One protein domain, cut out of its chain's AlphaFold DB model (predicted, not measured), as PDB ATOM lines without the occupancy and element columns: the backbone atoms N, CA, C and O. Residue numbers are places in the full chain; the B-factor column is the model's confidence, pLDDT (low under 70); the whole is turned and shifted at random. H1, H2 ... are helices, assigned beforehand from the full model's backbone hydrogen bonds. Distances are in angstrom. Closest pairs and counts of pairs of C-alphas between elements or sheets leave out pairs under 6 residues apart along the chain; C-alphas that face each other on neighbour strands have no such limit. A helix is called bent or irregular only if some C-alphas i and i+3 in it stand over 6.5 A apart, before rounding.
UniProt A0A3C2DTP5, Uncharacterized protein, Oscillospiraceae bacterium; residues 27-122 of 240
ATOM      1  N   ASP A  27     160.482 149.438 137.431       61.91
ATOM      2  CA  ASP A  27     161.470 150.465 137.776       61.91
ATOM      3  C   ASP A  27     162.884 149.942 138.030       61.91
ATOM      4  O   ASP A  27     163.844 150.596 137.618       61.91
ATOM      5  N   ASP A  28     163.031 148.762 138.631       63.81
ATOM      6  CA  ASP A  28     164.335 148.189 138.979       63.81
ATOM      7  C   ASP A  28     165.024 147.530 137.775       63.81
ATOM      8  O   ASP A  28     166.200 147.164 137.844       63.81
ATOM      9  N   ASN A  29     164.310 147.370 136.657       68.50
ATOM     10  CA  ASN A  29     164.865 146.781 135.449       68.50
ATOM     11  C   ASN A  29     165.700 147.823 134.689       68.50
ATOM     12  O   ASN A  29     165.162 148.760 134.098       68.50
ATOM     13  N   ALA A  30     167.024 147.686 134.731       64.00
ATOM     14  CA  ALA A  30     167.947 148.603 134.063       64.00
ATOM     15  C   ALA A  30     167.920 148.486 132.527       64.00
ATOM     16  O   ALA A  30     168.348 149.420 131.851       64.00
ATOM     17  N   ASP A  31     167.400 147.377 131.993       76.56
ATOM     18  CA  ASP A  31     167.417 147.080 130.557       76.56
ATOM     19  C   ASP A  31     166.208 147.663 129.806       76.56
ATOM     20  O   ASP A  31     166.218 147.703 128.577       76.56
ATOM     21  N   LEU A  32     165.181 148.147 130.520       84.69
ATOM     22  CA  LEU A  32     164.023 148.818 129.918       84.69
ATOM     23  C   LEU A  32     164.174 150.342 129.944       84.69
ATOM     24  O   LEU A  32     164.585 150.939 130.944       84.69
ATOM     25  N   THR A  33     163.748 150.989 128.859       89.62
ATOM     26  CA  THR A  33     163.583 152.448 128.803       89.62
ATOM     27  C   THR A  33     162.432 152.908 129.706       89.62
ATOM     28  O   THR A  33     161.574 152.120 130.093       89.62
ATOM     29  N   ALA A  34     162.374 154.203 130.036       89.19
ATOM     30  CA  ALA A  34     161.292 154.747 130.866       89.19
ATOM     31  C   ALA A  34     159.895 154.500 130.256       89.19
ATOM     32  O   ALA A  34     158.998 154.044 130.957       89.19
ATOM     33  N   GLN A  35     159.736 154.711 128.943       92.12
ATOM     34  CA  GLN A  35     158.485 154.439 128.221       92.12
ATOM     35  C   GLN A  35     158.122 152.944 128.254       92.12
ATOM     36  O   GLN A  35     156.982 152.587 128.545       92.12
ATOM     37  N   GLN A  36     159.101 152.055 128.039       92.88
ATOM     38  CA  GLN A  36     158.890 150.604 128.113       92.88
ATOM     39  C   GLN A  36     158.458 150.149 129.507       92.88
ATOM     40  O   GLN A  36     157.629 149.251 129.613       92.88
ATOM     41  N   LYS A  37     158.988 150.759 130.574       90.50
ATOM     42  CA  LYS A  37     158.580 150.456 131.955       90.50
ATOM     43  C   LYS A  37     157.115 150.784 132.191       90.50
ATOM     44  O   LYS A  37     156.390 149.924 132.681       90.50
ATOM     45  N   VAL A  38     156.681 151.975 131.778       92.75
ATOM     46  CA  VAL A  38     155.282 152.401 131.918       92.75
ATOM     47  C   VAL A  38     154.356 151.487 131.115       92.75
ATOM     48  O   VAL A  38     153.355 151.002 131.636       92.75
ATOM     49  N   PHE A  39     154.711 151.169 129.867       93.69
ATOM     50  CA  PHE A  39     153.932 150.222 129.065       93.69
ATOM     51  C   PHE A  39     153.880 148.838 129.715       93.69
ATOM     52  O   PHE A  39     152.803 148.252 129.800       93.69
ATOM     53  N   ALA A  40     155.013 148.319 130.193       93.25
ATOM     54  CA  ALA A  40     155.089 146.992 130.798       93.25
ATOM     55  C   ALA A  40     154.250 146.909 132.076       93.25
ATOM     56  O   ALA A  40     153.572 145.905 132.290       93.25
ATOM     57  N   GLU A  41     154.245 147.964 132.888       92.75
ATOM     58  CA  GLU A  41     153.429 148.062 134.096       92.75
ATOM     59  C   GLU A  41     151.935 148.025 133.770       92.75
ATOM     60  O   GLU A  41     151.223 147.143 134.251       92.75
ATOM     61  N   VAL A  42     151.461 148.890 132.868       94.81
ATOM     62  CA  VAL A  42     150.035 148.931 132.501       94.81
ATOM     63  C   VAL A  42     149.590 147.638 131.805       94.81
ATOM     64  O   VAL A  42     148.483 147.146 132.044       94.81
ATOM     65  N   ILE A  43     150.444 147.043 130.965       95.19
ATOM     66  CA  ILE A  43     150.183 145.743 130.330       95.19
ATOM     67  C   ILE A  43     150.097 144.635 131.387       95.19
ATOM     68  O   ILE A  43     149.183 143.810 131.339       95.19
ATOM     69  N   TYR A  44     151.024 144.606 132.345       93.75
ATOM     70  CA  TYR A  44     151.037 143.617 133.419       93.75
ATOM     71  C   TYR A  44     149.791 143.718 134.302       93.75
ATOM     72  O   TYR A  44     149.145 142.703 134.579       93.75
ATOM     73  N   ASP A  45     149.393 144.930 134.677       92.94
ATOM     74  CA  ASP A  45     148.158 145.180 135.420       92.94
ATOM     75  C   ASP A  45     146.930 144.703 134.635       92.94
ATOM     76  O   ASP A  45     146.046 144.042 135.181       92.94
ATOM     77  N   GLY A  46     146.900 144.943 133.322       93.25
ATOM     78  CA  GLY A  46     145.831 144.460 132.451       93.25
ATOM     79  C   GLY A  46     145.744 142.935 132.405       93.25
ATOM     80  O   GLY A  46     144.652 142.372 132.545       93.25
ATOM     81  N   LEU A  47     146.881 142.258 132.254       93.44
ATOM     82  CA  LEU A  47     146.964 140.795 132.232       93.44
ATOM     83  C   LEU A  47     146.564 140.182 133.581       93.44
ATOM     84  O   LEU A  47     145.807 139.210 133.617       93.44
ATOM     85  N   THR A  48     147.020 140.761 134.693       92.25
ATOM     86  CA  THR A  48     146.690 140.290 136.050       92.25
ATOM     87  C   THR A  48     145.239 140.573 136.440       92.25
ATOM     88  O   THR A  48     144.644 139.781 137.173       92.25
ATOM     89  N   ALA A  49     144.622 141.617 135.878       92.31
ATOM     90  CA  ALA A  49     143.186 141.879 135.972       92.31
ATOM     91  C   ALA A  49     142.320 140.900 135.147       92.31
ATOM     92  O   ALA A  49     141.091 140.962 135.207       92.31
ATOM     93  N   GLY A  50     142.935 139.979 134.394       90.06
ATOM     94  CA  GLY A  50     142.245 138.935 133.635       90.06
ATOM     95  C   GLY A  50     141.956 139.285 132.174       90.06
ATOM     96  O   GLY A  50     141.221 138.548 131.513       90.06
ATOM     97  N   ASN A  51     142.534 140.363 131.637       91.19
ATOM     98  CA  ASN A  51     142.391 140.735 130.227       91.19
ATOM     99  C   ASN A  51     143.333 139.898 129.347       91.19
ATOM    100  O   ASN A  51     144.387 140.355 128.917       91.19
ATOM    101  N   THR A  52     142.973 138.637 129.108       86.19
ATOM    102  CA  THR A  52     143.828 137.651 128.417       86.19
ATOM    103  C   THR A  52     143.615 137.580 126.903       86.19
ATOM    104  O   THR A  52     144.225 136.750 126.233       86.19
ATOM    105  N   THR A  53     142.767 138.441 126.334       90.00
ATOM    106  CA  THR A  53     142.574 138.556 124.879       90.00
ATOM    107  C   THR A  53     143.183 139.851 124.358       90.00
ATOM    108  O   THR A  53     143.250 140.840 125.084       90.00
ATOM    109  N   ALA A  54     143.575 139.880 123.081       83.19
ATOM    110  CA  ALA A  54     144.168 141.073 122.476       83.19
ATOM    111  C   ALA A  54     143.264 142.313 122.579       83.19
ATOM    112  O   ALA A  54     143.747 143.387 122.921       83.19
ATOM    113  N   ASP A  55     141.956 142.169 122.344       84.62
ATOM    114  CA  ASP A  55     141.013 143.289 122.452       84.62
ATOM    115  C   ASP A  55     140.801 143.758 123.894       84.62
ATOM    116  O   ASP A  55     140.765 144.959 124.145       84.62
ATOM    117  N   SER A  56     140.664 142.834 124.852       90.81
ATOM    118  CA  SER A  56     140.460 143.212 126.258       90.81
ATOM    119  C   SER A  56     141.694 143.901 126.832       90.81
ATOM    120  O   SER A  56     141.570 144.949 127.465       90.81
ATOM    121  N   LEU A  57     142.883 143.363 126.548       94.00
ATOM    122  CA  LEU A  57     144.143 143.933 127.001       94.00
ATOM    123  C   LEU A  57     144.387 145.303 126.371       94.00
ATOM    124  O   LEU A  57     144.732 146.249 127.072       94.00
ATOM    125  N   ALA A  58     144.148 145.434 125.067       87.81
ATOM    126  CA  ALA A  58     144.306 146.704 124.378       87.81
ATOM    127  C   ALA A  58     143.328 147.768 124.881       87.81
ATOM    128  O   ALA A  58     143.738 148.906 125.063       87.81
ATOM    129  N   ASN A  59     142.074 147.416 125.173       88.12
ATOM    130  CA  ASN A  59     141.114 148.359 125.752       88.12
ATOM    131  C   ASN A  59     141.517 148.812 127.160       88.12
ATOM    132  O   ASN A  59     141.349 149.986 127.494       88.12
ATOM    133  N   TYR A  60     142.050 147.894 127.973       93.50
ATOM    134  CA  TYR A  60     142.569 148.212 129.302       93.50
ATOM    135  C   TYR A  60     143.746 149.186 129.200       93.50
ATOM    136  O   TYR A  60     143.670 150.307 129.689       93.50
ATOM    137  N   VAL A  61     144.795 148.814 128.464       93.81
ATOM    138  CA  VAL A  61     145.979 149.665 128.258       93.81
ATOM    139  C   VAL A  61     145.590 150.999 127.606       93.81
ATOM    140  O   VAL A  61     146.054 152.058 128.021       93.81
ATOM    141  N   GLY A  62     144.651 150.943 126.659       89.62
ATOM    142  CA  GLY A  62     143.994 152.057 125.974       89.62
ATOM    143  C   GLY A  62     143.389 153.124 126.893       89.62
ATOM    144  O   GLY A  62     143.290 154.299 126.540       89.62
ATOM    145  N   SER A  63     142.935 152.701 128.071       91.25
ATOM    146  CA  SER A  63     142.220 153.543 129.035       91.25
ATOM    147  C   SER A  63     143.097 153.985 130.204       91.25
ATOM    148  O   SER A  63     142.707 154.882 130.950       91.25
ATOM    149  N   ASN A  64     144.258 153.352 130.374       91.50
ATOM    150  CA  ASN A  64     145.089 153.466 131.567       91.50
ATOM    151  C   ASN A  64     146.443 154.150 131.321       91.50
ATOM    152  O   ASN A  64     147.139 154.424 132.293       91.50
ATOM    153  N   LEU A  65     146.799 154.452 130.069       92.19
ATOM    154  CA  LEU A  65     147.983 155.250 129.732       92.19
ATOM    155  C   LEU A  65     147.676 156.752 129.689       92.19
ATOM    156  O   LEU A  65     146.663 157.181 129.125       92.19
ATOM    157  N   ASP A  66     148.598 157.568 130.196       89.94
ATOM    158  CA  ASP A  66     148.630 159.008 129.958       89.94
ATOM    159  C   ASP A  66     149.427 159.307 128.685       89.94
ATOM    160  O   ASP A  66     150.631 159.556 128.682       89.94
ATOM    161  N   TYR A  67     148.716 159.338 127.564       87.44
ATOM    162  CA  TYR A  67     149.277 159.548 126.229       87.44
ATOM    163  C   TYR A  67     150.082 160.838 126.024       87.44
ATOM    164  O   TYR A  67     150.759 160.966 125.004       87.44
ATOM    165  N   LYS A  68     150.000 161.821 126.925       83.06
ATOM    166  CA  LYS A  68     150.795 163.055 126.820       83.06
ATOM    167  C   LYS A  68     152.108 162.976 127.582       83.06
ATOM    168  O   LYS A  68     153.062 163.638 127.189       83.06
ATOM    169  N   ASN A  69     152.134 162.205 128.663       86.31
ATOM    170  CA  ASN A  69     153.251 162.170 129.600       86.31
ATOM    171  C   ASN A  69     154.053 160.866 129.508       86.31
ATOM    172  O   ASN A  69     155.272 160.897 129.653       86.31
ATOM    173  N   ASP A  70     153.390 159.750 129.212       87.25
ATOM    174  CA  ASP A  70     153.997 158.416 129.206       87.25
ATOM    175  C   ASP A  70     154.690 158.087 127.880       87.25
ATOM    176  O   ASP A  70     155.541 157.201 127.814       87.25
ATOM    177  N   ILE A  71     154.335 158.808 126.811       88.12
ATOM    178  CA  ILE A  71     154.901 158.620 125.475       88.12
ATOM    179  C   ILE A  71     155.855 159.768 125.173       88.12
ATOM    180  O   ILE A  71     155.451 160.854 124.754       88.12
ATOM    181  N   THR A  72     157.141 159.506 125.381       87.50
ATOM    182  CA  THR A  72     158.232 160.454 125.126       87.50
ATOM    183  C   THR A  72     158.777 160.349 123.706       87.50
ATOM    184  O   THR A  72     159.301 161.329 123.179       87.50
ATOM    185  N   SER A  73     158.652 159.168 123.094       85.19
ATOM    186  CA  SER A  73     159.184 158.848 121.768       85.19
ATOM    187  C   SER A  73     158.117 158.108 120.952       85.19
ATOM    188  O   SER A  73     157.975 156.891 121.084       85.19
ATOM    189  N   PRO A  74     157.332 158.809 120.114       80.50
ATOM    190  CA  PRO A  74     156.259 158.178 119.348       80.50
ATOM    191  C   PRO A  74     156.775 157.210 118.275       80.50
ATOM    192  O   PRO A  74     156.147 156.186 118.016       80.50
ATOM    193  N   ASP A  75     157.949 157.480 117.702       82.56
ATOM    194  CA  ASP A  75     158.546 156.638 116.659       82.56
ATOM    195  C   ASP A  75     158.988 155.259 117.182       82.56
ATOM    196  O   ASP A  75     159.189 154.337 116.396       82.56
ATOM    197  N   THR A  76     159.115 155.097 118.504       86.88
ATOM    198  CA  THR A  76     159.557 153.847 119.137       86.88
ATOM    199  C   THR A  76     158.407 153.012 119.693       86.88
ATOM    200  O   THR A  76     158.659 151.927 120.207       86.88
ATOM    201  N   ILE A  77     157.142 153.449 119.571       82.06
ATOM    202  CA  ILE A  77     155.987 152.737 120.155       82.06
ATOM    203  C   ILE A  77     155.924 151.276 119.683       82.06
ATOM    204  O   ILE A  77     155.626 150.395 120.484       82.06
ATOM    205  N   ALA A  78     156.200 150.998 118.404       82.25
ATOM    206  CA  ALA A  78     156.155 149.636 117.867       82.25
ATOM    207  C   ALA A  78     157.146 148.696 118.576       82.25
ATOM    208  O   ALA A  78     156.758 147.616 119.029       82.25
ATOM    209  N   ASP A  79     158.394 149.141 118.720       84.12
ATOM    210  CA  ASP A  79     159.454 148.379 119.379       84.12
ATOM    211  C   ASP A  79     159.192 148.279 120.888       84.12
ATOM    212  O   ASP A  79     159.278 147.200 121.481       84.12
ATOM    213  N   ASP A  80     158.782 149.388 121.505       88.56
ATOM    214  CA  ASP A  80     158.560 149.481 122.945       88.56
ATOM    215  C   ASP A  80     157.392 148.613 123.415       88.56
ATOM    216  O   ASP A  80     157.486 148.003 124.476       88.56
ATOM    217  N   VAL A  81     156.312 148.502 122.636       90.75
ATOM    218  CA  VAL A  81     155.173 147.625 122.961       90.75
ATOM    219  C   VAL A  81     155.584 146.157 122.950       90.75
ATOM    220  O   VAL A  81     155.152 145.402 123.823       90.75
ATOM    221  N   SER A  82     156.417 145.744 121.992       88.25
ATOM    222  CA  SER A  82     156.896 144.361 121.921       88.25
ATOM    223  C   SER A  82     157.752 144.017 123.141       88.25
ATOM    224  O   SER A  82     157.493 143.019 123.813       88.25
ATOM    225  N   VAL A  83     158.722 144.876 123.468       90.06
ATOM    226  CA  VAL A  83     159.613 144.694 124.627       90.06
ATOM    227  C   VAL A  83     158.828 144.743 125.941       90.06
ATOM    228  O   VAL A  83     159.038 143.918 126.832       90.06
ATOM    229  N   ALA A  84     157.885 145.676 126.064       92.31
ATOM    230  CA  ALA A  84     157.056 145.823 127.252       92.31
ATOM    231  C   ALA A  84     156.138 144.617 127.481       92.31
ATOM    232  O   ALA A  84     156.016 144.150 128.615       92.31
ATOM    233  N   LEU A  85     155.514 144.085 126.423       92.38
ATOM    234  CA  LEU A  85     154.677 142.892 126.529       92.38
ATOM    235  C   LEU A  85     155.504 141.663 126.908       92.38
ATOM    236  O   LEU A  85     155.053 140.868 127.728       92.38
ATOM    237  N   GLU A  86     156.711 141.513 126.361       90.62
ATOM    238  CA  GLU A  86     157.625 140.431 126.737       90.62
ATOM    239  C   GLU A  86     158.005 140.512 128.222       90.62
ATOM    240  O   GLU A  86     157.860 139.527 128.952       90.62
ATOM    241  N   ALA A  87     158.396 141.697 128.698       89.50
ATOM    242  CA  ALA A  87     158.728 141.927 130.101       89.50
ATOM    243  C   ALA A  87     157.528 141.680 131.033       89.50
ATOM    244  O   ALA A  87     157.669 141.036 132.077       89.50
ATOM    245  N   ALA A  88     156.337 142.149 130.653       91.06
ATOM    246  CA  ALA A  88     155.107 141.927 131.408       91.06
ATOM    247  C   ALA A  88     154.737 140.439 131.468       91.06
ATOM    248  O   ALA A  88     154.428 139.908 132.537       91.06
ATOM    249  N   ASN A  89     154.817 139.746 130.335       89.06
ATOM    250  CA  ASN A  89     154.501 138.328 130.234       89.06
ATOM    251  C   ASN A  89     155.484 137.460 131.034       89.06
ATOM    252  O   ASN A  89     155.068 136.516 131.703       89.06
ATOM    253  N   ALA A  90     156.774 137.810 131.034       87.69
ATOM    254  CA  ALA A  90     157.802 137.121 131.814       87.69
ATOM    255  C   ALA A  90     157.576 137.221 133.334       87.69
ATOM    256  O   ALA A  90     157.994 136.335 134.079       87.69
ATOM    257  N   LYS A  91     156.899 138.279 133.801       85.44
ATOM    258  CA  LYS A  91     156.549 138.490 135.214       85.44
ATOM    259  C   LYS A  91     155.253 137.779 135.630       85.44
ATOM    260  O   LYS A  91     154.922 137.721 136.817       85.44
ATOM    261  N   LEU A  92     154.489 137.250 134.676       84.88
ATOM    262  CA  LEU A  92     153.226 136.573 134.951       84.88
ATOM    263  C   LEU A  92     153.482 135.201 135.593       84.88
ATOM    264  O   LEU A  92     154.375 134.464 135.185       84.88
ATOM    265  N   ALA A  93     152.664 134.816 136.579       84.38
ATOM    266  CA  ALA A  93     152.799 133.510 137.236       84.38
ATOM    267  C   ALA A  93     152.598 132.329 136.263       84.38
ATOM    268  O   ALA A  93     153.137 131.244 136.472       84.38
ATOM    269  N   ALA A  94     151.817 132.551 135.206       85.50
ATOM    270  CA  ALA A  94     151.627 131.632 134.096       85.50
ATOM    271  C   ALA A  94     151.799 132.411 132.781       85.50
ATOM    272  O   ALA A  94     150.813 132.963 132.289       85.50
ATOM    273  N   PRO A  95     153.027 132.495 132.236       87.12
ATOM    274  CA  PRO A  95     153.289 133.219 131.000       87.12
ATOM    275  C   PRO A  95     152.467 132.671 129.832       87.12
ATOM    276  O   PRO A  95     152.282 131.460 129.684       87.12
ATOM    277  N   ILE A  96     152.005 133.571 128.973       86.56
ATOM    278  CA  ILE A  96     151.421 133.240 127.678       86.56
ATOM    279  C   ILE A  96     152.546 132.688 126.802       86.56
ATOM    280  O   ILE A  96     153.587 133.323 126.653       86.56
ATOM    281  N   THR A  97     152.345 131.501 126.234       89.62
ATOM    282  CA  THR A  97     153.333 130.832 125.368       89.62
ATOM    283  C   THR A  97     152.880 130.715 123.916       89.62
ATOM    284  O   THR A  97     153.655 130.293 123.066       89.62
ATOM    285  N   ASP A  98     151.612 131.019 123.632       86.94
ATOM    286  CA  ASP A  98     151.078 130.978 122.273       86.94
ATOM    287  C   ASP A  98     151.544 132.217 121.502       86.94
ATOM    288  O   ASP A  98     151.076 133.334 121.730       86.94
ATOM    289  N   GLU A  99     152.479 132.002 120.582       84.06
ATOM    290  CA  GLU A  99     153.092 133.047 119.766       84.06
ATOM    291  C   GLU A  99     152.071 133.786 118.889       84.06
ATOM    292  O   GLU A  99     152.181 134.993 118.686       84.06
ATOM    293  N   ASN A 100     151.024 133.106 118.411       84.25
ATOM    294  CA  ASN A 100     149.987 133.751 117.613       84.25
ATOM    295  C   ASN A 100     149.140 134.699 118.473       84.25
ATOM    296  O   ASN A 100     148.780 135.793 118.028       84.25
ATOM    297  N   VAL A 101     148.856 134.315 119.720       86.00
ATOM    298  CA  VAL A 101     148.181 135.189 120.691       86.00
ATOM    299  C   VAL A 101     149.059 136.389 121.038       86.00
ATOM    300  O   VAL A 101     148.573 137.518 120.976       86.00
ATOM    301  N   ILE A 102     150.344 136.167 121.330       85.62
ATOM    302  CA  ILE A 102     151.309 137.234 121.646       85.62
ATOM    303  C   ILE A 102     151.411 138.223 120.485       85.62
ATOM    304  O   ILE A 102     151.219 139.419 120.687       85.62
ATOM    305  N   ASN A 103     151.611 137.743 119.256       85.12
ATOM    306  CA  ASN A 103     151.688 138.605 118.074       85.12
ATOM    307  C   ASN A 103     150.397 139.410 117.881       85.12
ATOM    308  O   ASN A 103     150.441 140.609 117.613       85.12
ATOM    309  N   THR A 104     149.235 138.785 118.087       82.31
ATOM    310  CA  THR A 104     147.946 139.489 118.007       82.31
ATOM    311  C   THR A 104     147.830 140.576 119.081       82.31
ATOM    312  O   THR A 104     147.337 141.668 118.793       82.31
ATOM    313  N   MET A 105     148.310 140.318 120.303       89.56
ATOM    314  CA  MET A 105     148.357 141.312 121.381       89.56
ATOM    315  C   MET A 105     149.282 142.478 121.035       89.56
ATOM    316  O   MET A 105     148.842 143.619 121.151       89.56
ATOM    317  N   VAL A 106     150.502 142.220 120.551       85.50
ATOM    318  CA  VAL A 106     151.448 143.270 120.127       85.50
ATOM    319  C   VAL A 106     150.817 144.165 119.064       85.50
ATOM    320  O   VAL A 106     150.782 145.382 119.234       85.50
ATOM    321  N   LEU A 107     150.250 143.580 118.002       80.19
ATOM    322  CA  LEU A 107     149.615 144.351 116.928       80.19
ATOM    323  C   LEU A 107     148.457 145.211 117.451       80.19
ATOM    324  O   LEU A 107     148.316 146.373 117.059       80.19
ATOM    325  N   ARG A 108     147.614 144.650 118.327       84.25
ATOM    326  CA  ARG A 108     146.439 145.355 118.850       84.25
ATOM    327  C   ARG A 108     146.820 146.462 119.826       84.25
ATOM    328  O   ARG A 108     146.235 147.544 119.759       84.25
ATOM    329  N   LEU A 109     147.808 146.214 120.684       88.06
ATOM    330  CA  LEU A 109     148.367 147.198 121.609       88.06
ATOM    331  C   LEU A 109     149.024 148.343 120.848       88.06
ATOM    332  O   LEU A 109     148.674 149.494 121.090       88.06
ATOM    333  N   TYR A 110     149.876 148.041 119.868       84.50
ATOM    334  CA  TYR A 110     150.499 149.049 119.012       84.50
ATOM    335  C   TYR A 110     149.457 149.950 118.340       84.50
ATOM    336  O   TYR A 110     149.532 151.177 118.447       84.50
ATOM    337  N   ALA A 111     148.451 149.354 117.690       79.81
ATOM    338  CA  ALA A 111     147.404 150.107 117.003       79.81
ATOM    339  C   ALA A 111     146.601 150.994 117.968       79.81
ATOM    340  O   ALA A 111     146.286 152.139 117.642       79.81
ATOM    341  N   THR A 112     146.295 150.477 119.158       86.75
ATOM    342  CA  THR A 112     145.513 151.198 120.169       86.75
ATOM    343  C   THR A 112     146.314 152.346 120.769       86.75
ATOM    344  O   THR A 112     145.848 153.481 120.761       86.75
ATOM    345  N   ILE A 113     147.543 152.087 121.217       85.00
ATOM    346  CA  ILE A 113     148.411 153.097 121.832       85.00
ATOM    347  C   ILE A 113     148.717 154.216 120.837       85.00
ATOM    348  O   ILE A 113     148.543 155.387 121.162       85.00
ATOM    349  N   THR A 114     149.078 153.868 119.599       85.00
ATOM    350  CA  THR A 114     149.337 154.854 118.540       85.00
ATOM    351  C   THR A 114     148.085 155.672 118.222       85.00
ATOM    352  O   THR A 114     148.153 156.895 118.130       85.00
ATOM    353  N   GLY A 115     146.920 155.029 118.084       80.38
ATOM    354  CA  GLY A 115     145.662 155.723 117.794       80.38
ATOM    355  C   GLY A 115     145.257 156.710 118.892       80.38
ATOM    356  O   GLY A 115     144.878 157.845 118.599       80.38
ATOM    357  N   HIS A 116     145.385 156.308 120.154       81.50
ATOM    358  CA  HIS A 116     145.082 157.165 121.297       81.50
ATOM    359  C   HIS A 116     146.117 158.282 121.489       81.50
ATOM    360  O   HIS A 116     145.729 159.410 121.793       81.50
ATOM    361  N   TYR A 117     147.405 158.018 121.244       83.31
ATOM    362  CA  TYR A 117     148.455 159.039 121.262       83.31
ATOM    363  C   TYR A 117     148.165 160.177 120.283       83.31
ATOM    364  O   TYR A 117     148.218 161.353 120.657       83.31
ATOM    365  N   GLN A 118     147.799 159.823 119.050       80.19
ATOM    366  CA  GLN A 118     147.433 160.777 118.003       80.19
ATOM    367  C   GLN A 118     146.247 161.640 118.456       80.19
ATOM    368  O   GLN A 118     146.329 162.870 118.449       80.19
ATOM    369  N   ALA A 119     145.188 160.990 118.953       75.44
ATOM    370  CA  ALA A 119     143.988 161.663 119.439       75.44
ATOM    371  C   ALA A 119     144.262 162.598 120.634       75.44
ATOM    372  O   ALA A 119     143.651 163.665 120.737       75.44
ATOM    373  N   ALA A 120     145.179 162.227 121.533       76.00
ATOM    374  CA  ALA A 120     145.526 163.009 122.717       76.00
ATOM    375  C   ALA A 120     146.373 164.254 122.401       76.00
ATOM    376  O   ALA A 120     146.233 165.272 123.087       76.00
ATOM    377  N   ASN A 121     147.222 164.199 121.369       74.38
ATOM    378  CA  ASN A 121     148.187 165.254 121.032       74.38
ATOM    379  C   ASN A 121     147.729 166.205 119.914       74.38
ATOM    380  O   ASN A 121     148.512 167.008 119.414       74.38
ATOM    381  N   GLY A 122     146.437 166.199 119.576       57.38
ATOM    382  CA  GLY A 122     145.854 167.220 118.703       57.38
ATOM    383  C   GLY A 122     146.027 166.964 117.208       57.38
ATOM    384  O   GLY A 122     145.578 167.787 116.409       57.38
TER     385      GLY A 122
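AT A GLANCE: This is residues 27 to 122 of the 240 residues of an uncharacterized protein of Oscillospiraceae bacterium (UniProt A0A3C2DTP5). Four helices pack as a closed ring of neighbours: H1 on H2, H2 on H4, H4 on H3, and H3 back on H1. H3 and H4 make a helical hairpin, with H1 packed on H3 and H2 packed on H4. H4, with 22 residues the longest helix, runs along one side of the body, and H3 is kinked. The printed part has 96 residues with four named helices, H1 to H4 in order along it, and no named strand; the class is all helix. The whole is compact and rounded, with a radius of gyration of the C-alphas of 12.2 A and spans of 38 by 30 by 21 A.

HOW THE PARTS SIT: H1, residues 34 to 48, touches H2, residues 54 to 64, with residues 42 to 47 alone. Their closest C-alphas, those of Gly 46 and Leu 57, are 5.7 A apart, and they run opposite ways at a steep tilt of 58 degrees. H1 also touches H3, residues 74 to 90, where the closest C-alphas, those of Ala 40 and Ala 84, are 4.2 A apart. These two run the same way at a steep tilt of 46 degrees. H2 touches H4, residues 99 to 120, and the closest C-alphas, those of Ala 54 and Met 105, are 4.3 A apart. They run the same way at a shallow tilt of 33 degrees, only just short of steep. H3 and H4 are a hairpin and run opposite ways at a steep tilt of 42 degrees. H4 touches H3 with residues 106 to 114 alone, and the closest C-alphas, those of Ala 78 and Tyr 110, are 5.8 A apart. The helix packing is mostly crossed, with one of these four pairs at a shallow tilt. H1 and H4 are apart, and so are H2 and H3. Every O i to N i+4 pair is within hydrogen-bond range in H1, H2 and H4; in H3 it is 10 of 13.

IN THESE COORDINATES: H1 begins at C-alpha 34, at (161.292, 154.747, 130.866), and is 21.2 A long from first to last C-alpha. H2 is 15.4 A long. H3 begins at C-alpha 74, at (156.259, 158.178, 119.348), and is 24.5 A long. It has a kink of 37 degrees near residue 81 and is irregular, with C-alphas 75 and 78 at 7.5 A. H4 is 31.0 A long and ends at C-alpha 120, at (145.526, 163.009, 122.717).

THE WHOLE: The two C-alphas farthest apart, those of Ala 94 and Gly 122, are 39.2 A apart. The printed part has no cut. The link from H1 to H2 is tight, those from H2 to H3 and from H3 to H4 are short, and no link is long. The mean pLDDT of the printed part is 86.2, and residues 27 to 30 and residue 122 are under 70.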